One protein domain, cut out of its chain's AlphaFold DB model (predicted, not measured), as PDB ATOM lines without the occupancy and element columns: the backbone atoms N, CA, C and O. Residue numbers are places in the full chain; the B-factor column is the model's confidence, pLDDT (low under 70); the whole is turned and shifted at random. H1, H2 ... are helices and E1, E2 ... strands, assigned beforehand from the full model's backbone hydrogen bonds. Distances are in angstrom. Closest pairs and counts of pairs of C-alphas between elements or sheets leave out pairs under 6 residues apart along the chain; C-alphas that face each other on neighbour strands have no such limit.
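AT A GLANCE: This is residues 2 to 104 of the 105 residues of an uncharacterized protein of Helicobacter pullorum NCTC 12824 (UniProt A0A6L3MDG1). A strongly twisted wall of six strands has one longer helix, H3, packed over one face, along strands E6 and E5. The short helices H1, H2 and H4 gather about the E1 end of the sheet, and H2 with the long link after it makes the far end of the longest axis, opposite E2. The printed part has 103 residues, with four named helices and six named strands in the order H1 H2 E1 H3 E2 E3 E4 E5 E6 H4. The mixed sheet runs E1 E6 E5 E4 E3 E2, and the class is mixed, helices and strands. The whole is compact, with a radius of gyration of the C-alphas of 13.5 A and spans of 41 by 30 by 23 A.

HOW THE PARTS SIT: E2 (residues 52 to 59), E3 (65 to 70), E4 (76 to 81), E5 (88 to 91) and E6 (97 to 100) form a meander, each strand the antiparallel neighbour of the one before. Across E2 and E3, N 52 and O 70 are 2.9 A apart; across E3 and E4, N 77 and O 69 are 2.9 A apart. Across E4 and E5, N 91 and O 78 are 2.8 A apart; across E5 and E6, N 98 and O 90 are 2.9 A apart. Edge strand E1 (31 to 34) is parallel to E6, with N 32 and O 97 2.8 A apart. Residues 12 to 13 pair antiparallel with residues 32 to 33 of E1. H3 (37 to 47) is on the sheet at a height of 8.1 A, over E6 and only just over E5, with 3 C-alphas; it runs along the strands, at 4 degrees to E6 on the local plane. The closest C-alphas of H3 and E6 are those of Ser 37 and Asn 100, 5.9 A. H1 (2 to 9) only just touches H3, with 3 pairs of C-alphas within 8 A, the closest Ile 5 and Ile 43 at 7.6 A; the tilt is steep, 52 degrees, opposite ways. H1, H2 (14 to 19) and H4 (101 to 104) only graze the sheet. H1, H2 and H3 have every O i to N i+4 pair within hydrogen-bond range; H4 is too short for such a pair.

IN THESE COORDINATES: H1 begins at C-alpha 2 (170.662, 138.348, 191.277). H3 measures 15.3 A, E2 20.2 A, E3 16.4 A and E4 17.1 A. E2 begins at C-alpha 52 (179.268, 122.562, 187.155), and H4 ends at C-alpha 104 (166.794, 135.611, 212.850).

THE WHOLE: The C-alphas farthest apart are those of Gly 21 and Gln 55, 40.8 A. The printed part has no cut; the link H2 to E1 is long, with 11 residues. Mean pLDDT of the printed part is 88.3; residues 84 to 86 and 103 to 104 are under 70.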
ATOM      1  N   ILE A   2     171.345 138.015 190.002       77.12
ATOM      2  CA  ILE A   2     170.662 138.348 191.277       77.12
ATOM      3  C   ILE A   2     169.318 139.076 191.114       77.12
ATOM      4  O   ILE A   2     168.352 138.688 191.758       77.12
ATOM      5  N   ASN A   3     169.214 140.035 190.186       78.81
ATOM      6  CA  ASN A   3     167.957 140.754 189.927       78.81
ATOM      7  C   ASN A   3     166.845 139.829 189.397       78.81
ATOM      8  O   ASN A   3     165.668 140.084 189.630       78.81
ATOM      9  N   VAL A   4     167.197 138.756 188.680       80.12
ATOM     10  CA  VAL A   4     166.219 137.776 188.175       80.12
ATOM     11  C   VAL A   4     165.684 136.940 189.338       80.12
ATOM     12  O   VAL A   4     164.475 136.779 189.469       80.12
ATOM     13  N   ILE A   5     166.575 136.486 190.227       84.38
ATOM     14  CA  ILE A   5     166.217 135.715 191.427       84.38
ATOM     15  C   ILE A   5     165.396 136.575 192.399       84.38
ATOM     16  O   ILE A   5     164.388 136.105 192.922       84.38
ATOM     17  N   GLU A   6     165.784 137.838 192.617       85.88
ATOM     18  CA  GLU A   6     165.048 138.774 193.478       85.88
ATOM     19  C   GLU A   6     163.593 138.911 193.024       85.88
ATOM     20  O   GLU A   6     162.684 138.725 193.831       85.88
ATOM     21  N   ASN A   7     163.374 139.153 191.728       88.25
ATOM     22  CA  ASN A   7     162.034 139.317 191.171       88.25
ATOM     23  C   ASN A   7     161.231 138.007 191.169       88.25
ATOM     24  O   ASN A   7     160.074 138.011 191.582       88.25
ATOM     25  N   LYS A   8     161.835 136.882 190.755       92.69
ATOM     26  CA  LYS A   8     161.159 135.572 190.681       92.69
ATOM     27  C   LYS A   8     160.690 135.081 192.053       92.69
ATOM     28  O   LYS A   8     159.590 134.552 192.172       92.69
ATOM     29  N   TYR A   9     161.512 135.267 193.086       92.62
ATOM     30  CA  TYR A   9     161.245 134.747 194.432       92.62
ATOM     31  C   TYR A   9     160.749 135.813 195.420       92.62
ATOM     32  O   TYR A   9     160.517 135.499 196.590       92.62
ATOM     33  N   GLY A  10     160.580 137.062 194.974       93.06
ATOM     34  CA  GLY A  10     160.135 138.174 195.815       93.06
ATOM     35  C   GLY A  10     161.073 138.453 196.993       93.06
ATOM     36  O   GLY A  10     160.607 138.799 198.081       93.06
ATOM     37  N   LEU A  11     162.382 138.251 196.806       93.25
ATOM     38  CA  LEU A  11     163.362 138.467 197.868       93.25
ATOM     39  C   LEU A  11     163.436 139.952 198.219       93.25
ATOM     40  O   LEU A  11     163.316 140.823 197.363       93.25
ATOM     41  N   LYS A  12     163.684 140.243 199.495       92.75
ATOM     42  CA  LYS A  12     163.952 141.606 199.961       92.75
ATOM     43  C   LYS A  12     165.322 141.669 200.600       92.75
ATOM     44  O   LYS A  12     165.718 140.763 201.330       92.75
ATOM     45  N   THR A  13     166.030 142.758 200.358       92.94
ATOM     46  CA  THR A  13     167.277 143.075 201.050       92.94
ATOM     47  C   THR A  13     167.014 143.469 202.504       92.94
ATOM     48  O   THR A  13     165.938 143.980 202.830       92.94
ATOM     49  N   SER A  14     168.013 143.326 203.382       91.94
ATOM     50  CA  SER A  14     167.937 143.851 204.755       91.94
ATOM     51  C   SER A  14     167.528 145.327 204.785       91.94
ATOM     52  O   SER A  14     166.701 145.720 205.600       91.94
ATOM     53  N   ASN A  15     168.059 146.146 203.869       92.94
ATOM     54  CA  ASN A  15     167.685 147.558 203.759       92.94
ATOM     55  C   ASN A  15     166.197 147.755 203.429       92.94
ATOM     56  O   ASN A  15     165.560 148.634 204.009       92.94
ATOM     57  N   GLN A  16     165.645 146.980 202.489       92.69
ATOM     58  CA  GLN A  16     164.221 147.056 202.140       92.69
ATOM     59  C   GLN A  16     163.340 146.615 203.318       92.69
ATOM     60  O   GLN A  16     162.332 147.265 203.585       92.69
ATOM     61  N   LEU A  17     163.733 145.569 204.055       92.00
ATOM     62  CA  LEU A  17     163.009 145.124 205.251       92.00
ATOM     63  C   LEU A  17     163.055 146.162 206.382       92.00
ATOM     64  O   LEU A  17     162.012 146.485 206.947       92.00
ATOM     65  N   ASN A  18     164.219 146.763 206.645       91.00
ATOM     66  CA  ASN A  18     164.362 147.847 207.623       91.00
ATOM     67  C   ASN A  18     163.456 149.042 207.290       91.00
ATOM     68  O   ASN A  18     162.770 149.565 208.166       91.00
ATOM     69  N   LYS A  19     163.410 149.451 206.014       92.25
ATOM     70  CA  LYS A  19     162.516 150.524 205.539       92.25
ATOM     71  C   LYS A  19     161.034 150.169 205.672       92.25
ATOM     72  O   LYS A  19     160.224 151.064 205.871       92.25
ATOM     73  N   ALA A  20     160.689 148.886 205.579       91.31
ATOM     74  CA  ALA A  20     159.333 148.380 205.781       91.31
ATOM     75  C   ALA A  20     158.953 148.204 207.267       91.31
ATOM     76  O   ALA A  20     157.858 147.735 207.555       91.31
ATOM     77  N   GLY A  21     159.834 148.572 208.208       88.94
ATOM     78  CA  GLY A  21     159.556 148.563 209.648       88.94
ATOM     79  C   GLY A  21     160.152 147.385 210.424       88.94
ATOM     80  O   GLY A  21     160.087 147.387 211.652       88.94
ATOM     81  N   TYR A  22     160.793 146.419 209.759       85.12
ATOM     82  CA  TYR A  22     161.474 145.309 210.431       85.12
ATOM     83  C   TYR A  22     162.866 145.749 210.908       85.12
ATOM     84  O   TYR A  22     163.830 145.640 210.163       85.12
ATOM     85  N   LYS A  23     162.992 146.264 212.139       78.44
ATOM     86  CA  LYS A  23     164.241 146.873 212.662       78.44
ATOM     87  C   LYS A  23     165.311 145.876 213.150       78.44
ATOM     88  O   LYS A  23     166.270 146.274 213.805       78.44
ATOM     89  N   GLU A  24     165.160 144.592 212.846       82.44
ATOM     90  CA  GLU A  24     166.005 143.502 213.362       82.44
ATOM     91  C   GLU A  24     167.219 143.199 212.462       82.44
ATOM     92  O   GLU A  24     168.134 142.463 212.844       82.44
ATOM     93  N   PHE A  25     167.267 143.765 211.251       84.88
ATOM     94  CA  PHE A  25     168.280 143.422 210.256       84.88
ATOM     95  C   PHE A  25     169.420 144.446 210.209       84.88
ATOM     96  O   PHE A  25     169.212 145.654 210.096       84.88
ATOM     97  N   LYS A  26     170.673 143.969 210.187       84.56
ATOM     98  CA  LYS A  26     171.823 144.833 209.862       84.56
ATOM     99  C   LYS A  26     171.615 145.450 208.478       84.56
ATOM    100  O   LYS A  26     171.349 144.720 207.521       84.56
ATOM    101  N   ASN A  27     171.769 146.768 208.375       85.19
ATOM    102  CA  ASN A  27     171.557 147.513 207.136       85.19
ATOM    103  C   ASN A  27     172.564 147.046 206.061       85.19
ATOM    104  O   ASN A  27     173.750 147.364 206.123       85.19
ATOM    105  N   SER A  28     172.094 146.247 205.104       87.56
ATOM    106  CA  SER A  28     172.844 145.784 203.939       87.56
ATOM    107  C   SER A  28     171.968 145.779 202.685       87.56
ATOM    108  O   SER A  28     170.809 145.359 202.717       87.56
ATOM    109  N   LYS A  29     172.554 146.207 201.559       88.38
ATOM    110  CA  LYS A  29     171.958 146.102 200.214       88.38
ATOM    111  C   LYS A  29     172.242 144.756 199.533       88.38
ATOM    112  O   LYS A  29     171.669 144.481 198.493       88.38
ATOM    113  N   ASN A  30     173.117 143.929 200.113       90.44
ATOM    114  CA  ASN A  30     173.607 142.696 199.483       90.44
ATOM    115  C   ASN A  30     173.165 141.423 200.228       90.44
ATOM    116  O   ASN A  30     173.527 140.312 199.845       90.44
ATOM    117  N   VAL A  31     172.428 141.581 201.329       90.81
ATOM    118  CA  VAL A  31     171.860 140.471 202.100       90.81
ATOM    119  C   VAL A  31     170.379 140.405 201.790       90.81
ATOM    120  O   VAL A  31     169.659 141.344 202.119       90.81
ATOM    121  N   TYR A  32     169.961 139.309 201.173       93.44
ATOM    122  CA  TYR A  32     168.589 139.024 200.773       93.44
ATOM    123  C   TYR A  32     167.959 138.013 201.728       93.44
ATOM    124  O   TYR A  32     168.654 137.178 202.311       93.44
ATOM    125  N   TRP A  33     166.639 138.076 201.864       92.06
ATOM    126  CA  TRP A  33     165.882 137.258 202.804       92.06
ATOM    127  C   TRP A  33     164.837 136.413 202.086       92.06
ATOM    128  O   TRP A  33     163.927 136.945 201.453       92.06
ATOM    129  N   ALA A  34     164.981 135.099 202.221       92.69
ATOM    130  CA  ALA A  34     163.990 134.102 201.864       92.69
ATOM    131  C   ALA A  34     163.023 133.873 203.038       92.69
ATOM    132  O   ALA A  34     163.393 133.998 204.210       92.69
ATOM    133  N   ARG A  35     161.778 133.511 202.727       90.25
ATOM    134  CA  ARG A  35     160.689 133.318 203.700       90.25
ATOM    135  C   ARG A  35     160.909 132.128 204.639       90.25
ATOM    136  O   ARG A  35     160.430 132.132 205.771       90.25
ATOM    137  N   ASP A  36     161.574 131.089 204.145       87.81
ATOM    138  CA  ASP A  36     161.860 129.851 204.862       87.81
ATOM    139  C   ASP A  36     162.976 129.054 204.168       87.81
ATOM    140  O   ASP A  36     163.417 129.370 203.059       87.81
ATOM    141  N   SER A  37     163.420 127.980 204.821       86.88
ATOM    142  CA  SER A  37     164.409 127.054 204.269       86.88
ATOM    143  C   SER A  37     163.947 126.337 203.001       86.88
ATOM    144  O   SER A  37     164.793 125.916 202.215       86.88
ATOM    145  N   LYS A  38     162.633 126.170 202.788       89.69
ATOM    146  CA  LYS A  38     162.118 125.533 201.571       89.69
ATOM    147  C   LYS A  38     162.424 126.419 200.367       89.69
ATOM    148  O   LYS A  38     162.997 125.931 199.402       89.69
ATOM    149  N   GLN A  39     162.155 127.718 200.475       93.00
ATOM    150  CA  GLN A  39     162.468 128.678 199.421       93.00
ATOM    151  C   GLN A  39     163.974 128.748 199.132       93.00
ATOM    152  O   GLN A  39     164.367 128.911 197.986       93.00
ATOM    153  N   ILE A  40     164.841 128.568 200.135       92.44
ATOM    154  CA  ILE A  40     166.292 128.493 199.895       92.44
ATOM    155  C   ILE A  40     166.663 127.277 199.047       92.44
ATOM    156  O   ILE A  40     167.493 127.406 198.154       92.44
ATOM    157  N   ARG A  41     166.057 126.112 199.301       91.25
ATOM    158  CA  ARG A  41     166.286 124.914 198.478       91.25
ATOM    159  C   ARG A  41     165.774 125.120 197.054       91.25
ATOM    160  O   ARG A  41     166.519 124.870 196.123       91.25
ATOM    161  N   GLU A  42     164.572 125.678 196.906       93.94
ATOM    162  CA  GLU A  42     163.995 126.021 195.597       93.94
ATOM    163  C   GLU A  42     164.896 126.981 194.804       93.94
ATOM    164  O   GLU A  42     165.103 126.778 193.614       93.94
ATOM    165  N   ILE A  43     165.455 128.007 195.457       94.56
ATOM    166  CA  ILE A  43     166.402 128.931 194.820       94.56
ATOM    167  C   ILE A  43     167.698 128.205 194.463       94.56
ATOM    168  O   ILE A  43     168.219 128.418 193.379       94.56
ATOM    169  N   TRP A  44     168.239 127.379 195.362       94.38
ATOM    170  CA  TRP A  44     169.473 126.639 195.104       94.38
ATOM    171  C   TRP A  44     169.334 125.719 193.891       94.38
ATOM    172  O   TRP A  44     170.190 125.756 193.014       94.38
ATOM    173  N   ASP A  45     168.269 124.925 193.826       94.25
ATOM    174  CA  ASP A  45     168.054 123.982 192.730       94.25
ATOM    175  C   ASP A  45     167.909 124.727 191.390       94.25
ATOM    176  O   ASP A  45     168.573 124.369 190.423       94.25
ATOM    177  N   ASP A  46     167.151 125.829 191.365       94.12
ATOM    178  CA  ASP A  46     166.935 126.658 190.169       94.12
ATOM    179  C   ASP A  46     168.221 127.336 189.672       94.12
ATOM    180  O   ASP A  46     168.558 127.275 188.495       94.12
ATOM    181  N   ILE A  47     168.994 127.963 190.566       92.12
ATOM    182  CA  ILE A  47     170.214 128.684 190.161       92.12
ATOM    183  C   ILE A  47     171.376 127.744 189.840       92.12
ATOM    184  O   ILE A  47     172.382 128.199 189.303       92.12
ATOM    185  N   THR A  48     171.278 126.468 190.220       94.62
ATOM    186  CA  THR A  48     172.313 125.456 189.965       94.62
ATOM    187  C   THR A  48     171.928 124.470 188.871       94.62
ATOM    188  O   THR A  48     172.696 123.546 188.594       94.62
ATOM    189  N   GLU A  49     170.790 124.681 188.211       94.62
ATOM    190  CA  GLU A  49     170.391 123.898 187.050       94.62
ATOM    191  C   GLU A  49     171.438 124.046 185.935       94.62
ATOM    192  O   GLU A  49     171.763 125.147 185.489       94.62
ATOM    193  N   GLY A  50     172.033 122.920 185.528       93.94
ATOM    194  CA  GLY A  50     173.104 122.888 184.528       93.94
ATOM    195  C   GLY A  50     174.456 123.453 184.989       93.94
ATOM    196  O   GLY A  50     175.371 123.549 184.174       93.94
ATOM    197  N   ALA A  51     174.612 123.817 186.267       96.25
ATOM    198  CA  ALA A  51     175.879 124.304 186.806       96.25
ATOM    199  C   ALA A  51     176.899 123.171 187.001       96.25
ATOM    200  O   ALA A  51     176.551 122.038 187.346       96.25
ATOM    201  N   GLU A  52     178.184 123.496 186.868       97.50
ATOM    202  CA  GLU A  52     179.268 122.562 187.155       97.50
ATOM    203  C   GLU A  52     179.324 122.268 188.664       97.50
ATOM    204  O   GLU A  52     179.327 123.165 189.518       97.50
ATOM    205  N   VAL A  53     179.379 120.979 189.001       97.12
ATOM    206  CA  VAL A  53     179.565 120.510 190.375       97.12
ATOM    207  C   VAL A  53     181.039 120.604 190.739       97.12
ATOM    208  O   VAL A  53     181.867 119.887 190.189       97.12
ATOM    209  N   LEU A  54     181.359 121.462 191.706       96.38
ATOM    210  CA  LEU A  54     182.703 121.543 192.271       96.38
ATOM    211  C   LEU A  54     182.839 120.603 193.470       96.38
ATOM    212  O   LEU A  54     181.845 120.240 194.100       96.38
ATOM    213  N   GLN A  55     184.082 120.280 193.833       95.38
ATOM    214  CA  GLN A  55     184.370 119.596 195.091       95.38
ATOM    215  C   GLN A  55     183.801 120.395 196.272       95.38
ATOM    216  O   GLN A  55     184.043 121.605 196.396       95.38
ATOM    217  N   ASP A  56     183.064 119.701 197.137       93.88
ATOM    218  CA  ASP A  56     182.533 120.275 198.369       93.88
ATOM    219  C   ASP A  56     183.674 120.832 199.235       93.88
ATOM    220  O   ASP A  56     184.773 120.277 199.302       93.88
ATOM    221  N   ALA A  57     183.421 121.962 199.895       91.62
ATOM    222  CA  ALA A  57     184.353 122.504 200.878       91.62
ATOM    223  C   ALA A  57     184.189 121.792 202.231       91.62
ATOM    224  O   ALA A  57     183.198 121.099 202.465       91.62
ATOM    225  N   GLY A  58     185.171 121.987 203.119       89.81
ATOM    226  CA  GLY A  58     185.158 121.427 204.472       89.81
ATOM    227  C   GLY A  58     183.877 121.752 205.254       89.81
ATOM    228  O   GLY A  58     183.123 122.649 204.862       89.81
ATOM    229  N   PRO A  59     183.621 121.020 206.350       89.88
ATOM    230  CA  PRO A  59     182.359 121.106 207.068       89.88
ATOM    231  C   PRO A  59     182.090 122.524 207.579       89.88
ATOM    232  O   PRO A  59     182.998 123.252 207.987       89.88
ATOM    233  N   ASP A  60     180.819 122.915 207.562       86.00
ATOM    234  CA  ASP A  60     180.355 124.112 208.246       86.00
ATOM    235  C   ASP A  60     180.325 123.922 209.775       86.00
ATOM    236  O   ASP A  60     180.677 122.871 210.314       86.00
ATOM    237  N   SER A  61     179.898 124.961 210.497       84.31
ATOM    238  CA  SER A  61     179.818 124.951 211.964       84.31
ATOM    239  C   SER A  61     178.850 123.907 212.538       84.31
ATOM    240  O   SER A  61     178.847 123.707 213.746       84.31
ATOM    241  N   TYR A  62     178.028 123.276 211.697       85.12
ATOM    242  CA  TYR A  62     177.077 122.227 212.062       85.12
ATOM    243  C   TYR A  62     177.538 120.839 211.585       85.12
ATOM    244  O   TYR A  62     176.786 119.875 211.691       85.12
ATOM    245  N   GLY A  63     178.759 120.723 211.050       85.19
ATOM    246  CA  GLY A  63     179.335 119.460 210.587       85.19
ATOM    247  C   GLY A  63     178.898 119.030 209.184       85.19
ATOM    248  O   GLY A  63     179.224 117.919 208.771       85.19
ATOM    249  N   TYR A  64     178.183 119.875 208.433       87.50
ATOM    250  CA  TYR A  64     177.713 119.538 207.085       87.50
ATOM    251  C   TYR A  64     178.687 120.045 206.024       87.50
ATOM    252  O   TYR A  64     179.162 121.177 206.091       87.50
ATOM    253  N   MET A  65     178.956 119.216 205.014       92.00
ATOM    254  CA  MET A  65     179.799 119.604 203.880       92.00
ATOM    255  C   MET A  65     179.174 120.769 203.109       92.00
ATOM    256  O   MET A  65     177.972 120.784 202.826       92.00
ATOM    257  N   ILE A  66     180.002 121.754 202.760       93.62
ATOM    258  CA  ILE A  66     179.556 122.954 202.053       93.62
ATOM    259  C   ILE A  66     179.503 122.641 200.561       93.62
ATOM    260  O   ILE A  66     180.546 122.510 199.914       93.62
ATOM    261  N   LYS A  67     178.290 122.579 200.002       94.81
ATOM    262  CA  LYS A  67     178.102 122.312 198.572       94.81
ATOM    263  C   LYS A  67     178.559 123.499 197.743       94.81
ATOM    264  O   LYS A  67     178.252 124.643 198.085       94.81
ATOM    265  N   ARG A  68     179.243 123.234 196.628       96.44
ATOM    266  CA  ARG A  68     179.782 124.270 195.730       96.44
ATOM    267  C   ARG A  68     179.371 124.042 194.281       96.44
ATOM    268  O   ARG A  68     179.368 122.905 193.811       96.44
ATOM    269  N   ARG A  69     179.029 125.116 193.572       96.38
ATOM    270  CA  ARG A  69     178.684 125.084 192.142       96.38
ATOM    271  C   ARG A  69     179.373 126.222 191.404       96.38
ATOM    272  O   ARG A  69     179.491 127.309 191.968       96.38
ATOM    273  N   ASN A  70     179.823 125.957 190.183       94.94
ATOM    274  CA  ASN A  70     180.313 126.964 189.249       94.94
ATOM    275  C   ASN A  70     179.246 127.189 188.174       94.94
ATOM    276  O   ASN A  70     178.847 126.258 187.472       94.94
ATOM    277  N   LEU A  71     178.720 128.407 188.115       93.06
ATOM    278  CA  LEU A  71     177.669 128.781 187.177       93.06
ATOM    279  C   LEU A  71     178.244 128.999 185.774       93.06
ATOM    280  O   LEU A  71     179.450 129.151 185.593       93.06
ATOM    281  N   SER A  72     177.369 129.066 184.773       91.44
ATOM    282  CA  SER A  72     177.771 129.261 183.372       91.44
ATOM    283  C   SER A  72     178.515 130.576 183.113       91.44
ATOM    284  O   SER A  72     179.262 130.668 182.143       91.44
ATOM    285  N   ASP A  73     178.346 131.581 183.979       89.88
ATOM    286  CA  ASP A  73     179.064 132.860 183.923       89.88
ATOM    287  C   ASP A  73     180.376 132.875 184.738       89.88
ATOM    288  O   ASP A  73     181.007 133.923 184.874       89.88
ATOM    289  N   GLY A  74     180.796 131.728 185.286       90.62
ATOM    290  CA  GLY A  74     181.989 131.592 186.125       90.62
ATOM    291  C   GLY A  74     181.784 131.976 187.594       90.62
ATOM    292  O   GLY A  74     182.738 131.966 188.378       90.62
ATOM    293  N   THR A  75     180.563 132.341 188.003       90.88
ATOM    294  CA  THR A  75     180.264 132.639 189.407       90.88
ATOM    295  C   THR A  75     180.291 131.360 190.242       90.88
ATOM    296  O   THR A  75     179.538 130.422 189.991       90.88
ATOM    297  N   ILE A  76     181.101 131.339 191.303       93.56
ATOM    298  CA  ILE A  76     181.121 130.230 192.266       93.56
ATOM    299  C   ILE A  76     180.176 130.533 193.423       93.56
ATOM    300  O   ILE A  76     180.395 131.489 194.167       93.56
ATOM    301  N   ILE A  77     179.190 129.665 193.638       94.94
ATOM    302  CA  ILE A  77     178.240 129.778 194.747       94.94
ATOM    303  C   ILE A  77     178.375 128.622 195.745       94.94
ATOM    304  O   ILE A  77     178.865 127.538 195.412       94.94
ATOM    305  N   GLN A  78     177.931 128.856 196.981       95.56
ATOM    306  CA  GLN A  78     178.006 127.893 198.079       95.56
ATOM    307  C   GLN A  78     176.668 127.755 198.806       95.56
ATOM    308  O   GLN A  78     176.014 128.759 199.087       95.56
ATOM    309  N   LEU A  79     176.303 126.528 199.181       93.88
ATOM    310  CA  LEU A  79     175.195 126.254 200.096       93.88
ATOM    311  C   LEU A  79     175.758 125.827 201.450       93.88
ATOM    312  O   LEU A  79     176.466 124.825 201.544       93.88
ATOM    313  N   ARG A  80     175.418 126.580 202.497       91.06
ATOM    314  CA  ARG A  80     175.826 126.308 203.882       91.06
ATOM    315  C   ARG A  80     174.612 126.037 204.752       91.06
ATOM    316  O   ARG A  80     173.598 126.728 204.604       91.06
ATOM    317  N   LYS A  81     174.721 125.110 205.704       86.06
ATOM    318  CA  LYS A  81     173.719 124.958 206.757       86.06
ATOM    319  C   LYS A  81     173.961 126.015 207.837       86.06
ATOM    320  O   LYS A  81     175.086 126.452 208.091       86.06
ATOM    321  N   LYS A  82     172.873 126.502 208.429       81.62
ATOM    322  CA  LYS A  82     172.890 127.560 209.448       81.62
ATOM    323  C   LYS A  82     172.209 127.196 210.756       81.62
ATOM    324  O   LYS A  82     172.384 127.950 211.709       81.62
ATOM    325  N   SER A  83     171.497 126.080 210.818       75.19
ATOM    326  CA  SER A  83     170.931 125.536 212.051       75.19
ATOM    327  C   SER A  83     170.581 124.062 211.874       75.19
ATOM    328  O   SER A  83     170.282 123.624 210.758       75.19
ATOM    329  N   ASP A  84     170.533 123.308 212.973       69.25
ATOM    330  CA  ASP A  84     170.109 121.902 212.964       69.25
ATOM    331  C   ASP A  84     168.661 121.727 212.497       69.25
ATOM    332  O   ASP A  84     168.362 120.779 211.767       69.25
ATOM    333  N   SER A  85     167.804 122.714 212.791       66.19
ATOM    334  CA  SER A  85     166.406 122.796 212.344       66.19
ATOM    335  C   SER A  85     166.236 123.016 210.833       66.19
ATOM    336  O   SER A  85     165.112 123.097 210.337       66.19
ATOM    337  N   GLY A  86     167.335 123.074 210.075       65.88
ATOM    338  CA  GLY A  86     167.318 123.091 208.614       65.88
ATOM    339  C   GLY A  86     167.433 124.481 207.996       65.88
ATOM    340  O   GLY A  86     167.161 124.624 206.803       65.88
ATOM    341  N   GLY A  87     167.837 125.497 208.763       77.62
ATOM    342  CA  GLY A  87     168.249 126.803 208.250       77.62
ATOM    343  C   GLY A  87     169.422 126.658 207.286       77.62
ATOM    344  O   GLY A  87     170.304 125.816 207.472       77.62
ATOM    345  N   SER A  88     169.418 127.419 206.197       84.56
ATOM    346  CA  SER A  88     170.455 127.364 205.162       84.56
ATOM    347  C   SER A  88     170.758 128.765 204.644       84.56
ATOM    348  O   SER A  88     170.015 129.715 204.879       84.56
ATOM    349  N   THR A  89     171.891 128.932 203.978       91.12
ATOM    350  CA  THR A  89     172.283 130.193 203.347       91.12
ATOM    351  C   THR A  89     172.949 129.890 202.018       91.12
ATOM    352  O   THR A  89     173.795 128.999 201.946       91.12
ATOM    353  N   ILE A  90     172.583 130.653 200.990       93.50
ATOM    354  CA  ILE A  90     173.291 130.655 199.708       93.50
ATOM    355  C   ILE A  90     174.270 131.823 199.728       93.50
ATOM    356  O   ILE A  90     173.868 132.978 199.897       93.50
ATOM    357  N   GLU A  91     175.554 131.530 199.565       93.31
ATOM    358  CA  GLU A  91     176.607 132.531 199.409       93.31
ATOM    359  C   GLU A  91     177.000 132.607 197.937       93.31
ATOM    360  O   GLU A  91     177.446 131.619 197.361       93.31
ATOM    361  N   ILE A  92     176.818 133.775 197.324       87.38
ATOM    362  CA  ILE A  92     177.093 133.983 195.893       87.38
ATOM    363  C   ILE A  92     178.504 134.545 195.690       87.38
ATOM    364  O   ILE A  92     179.172 134.255 194.708       87.38
ATOM    365  N   ASN A  93     178.956 135.380 196.624       79.56
ATOM    366  CA  ASN A  93     180.324 135.881 196.723       79.56
ATOM    367  C   ASN A  93     180.559 136.408 198.149       79.56
ATOM    368  O   ASN A  93     179.676 136.336 199.007       79.56
ATOM    369  N   SER A  94     181.732 136.993 198.412       72.12
ATOM    370  CA  SER A  94     182.065 137.558 199.731       72.12
ATOM    371  C   SER A  94     181.101 138.659 200.199       72.12
ATOM    372  O   SER A  94     181.020 138.932 201.397       72.12
ATOM    373  N   LYS A  95     180.354 139.280 199.279       76.94
ATOM    374  CA  LYS A  95     179.479 140.425 199.554       76.94
ATOM    375  C   LYS A  95     177.988 140.074 199.550       76.94
ATOM    376  O   LYS A  95     177.238 140.783 200.212       76.94
ATOM    377  N   THR A  96     177.562 139.020 198.848       85.50
ATOM    378  CA  THR A  96     176.149 138.747 198.524       85.50
ATOM    379  C   THR A  96     175.680 137.416 199.093       85.50
ATOM    380  O   THR A  96     176.286 136.376 198.817       85.50
ATOM    381  N   LYS A  97     174.591 137.445 199.874       88.19
ATOM    382  CA  LYS A  97     174.060 136.269 200.583       88.19
ATOM    383  C   LYS A  97     172.534 136.237 200.584       88.19
ATOM    384  O   LYS A  97     171.909 137.292 200.685       88.19
ATOM    385  N   ILE A  98     171.954 135.037 200.550       87.44
ATOM    386  CA  ILE A  98     170.515 134.794 200.733       87.44
ATOM    387  C   ILE A  98     170.318 133.994 202.020       87.44
ATOM    388  O   ILE A  98     170.761 132.851 202.114       87.44
ATOM    389  N   HIS A  99     169.673 134.607 203.009       88.38
ATOM    390  CA  HIS A  99     169.410 134.031 204.325       88.38
ATOM    391  C   HIS A  99     167.948 133.621 204.484       88.38
ATOM    392  O   HIS A  99     167.062 134.191 203.852       88.38
ATOM    393  N   ASN A 100     167.685 132.691 205.399       85.94
ATOM    394  CA  ASN A 100     166.335 132.406 205.867       85.94
ATOM    395  C   ASN A 100     165.944 133.440 206.925       85.94
ATOM    396  O   ASN A 100     166.655 133.618 207.914       85.94
ATOM    397  N   ILE A 101     164.795 134.091 206.753       83.25
ATOM    398  CA  ILE A 101     164.286 135.062 207.725       83.25
ATOM    399  C   ILE A 101     163.968 134.427 209.086       83.25
ATOM    400  O   ILE A 101     164.082 135.094 210.110       83.25
ATOM    401  N   LYS A 102     163.624 133.132 209.125       77.50
ATOM    402  CA  LYS A 102     163.333 132.415 210.376       77.50
ATOM    403  C   LYS A 102     164.579 132.127 211.215       77.50
ATOM    404  O   LYS A 102     164.429 131.914 212.406       77.50
ATOM    405  N   ASP A 103     165.780 132.189 210.638       67.25
ATOM    406  CA  ASP A 103     167.036 132.015 211.387       67.25
ATOM    407  C   ASP A 103     167.402 133.278 212.205       67.25
ATOM    408  O   ASP A 103     168.451 133.321 212.851       67.25
ATOM    409  N   LYS A 104     166.592 134.345 212.126       64.50
ATOM    410  CA  LYS A 104     166.794 135.611 212.850       64.50
ATOM    411  C   LYS A 104     165.875 135.832 214.049       64.50
ATOM    412  O   LYS A 104     166.131 136.783 214.782       64.50
TER     413      LYS A 104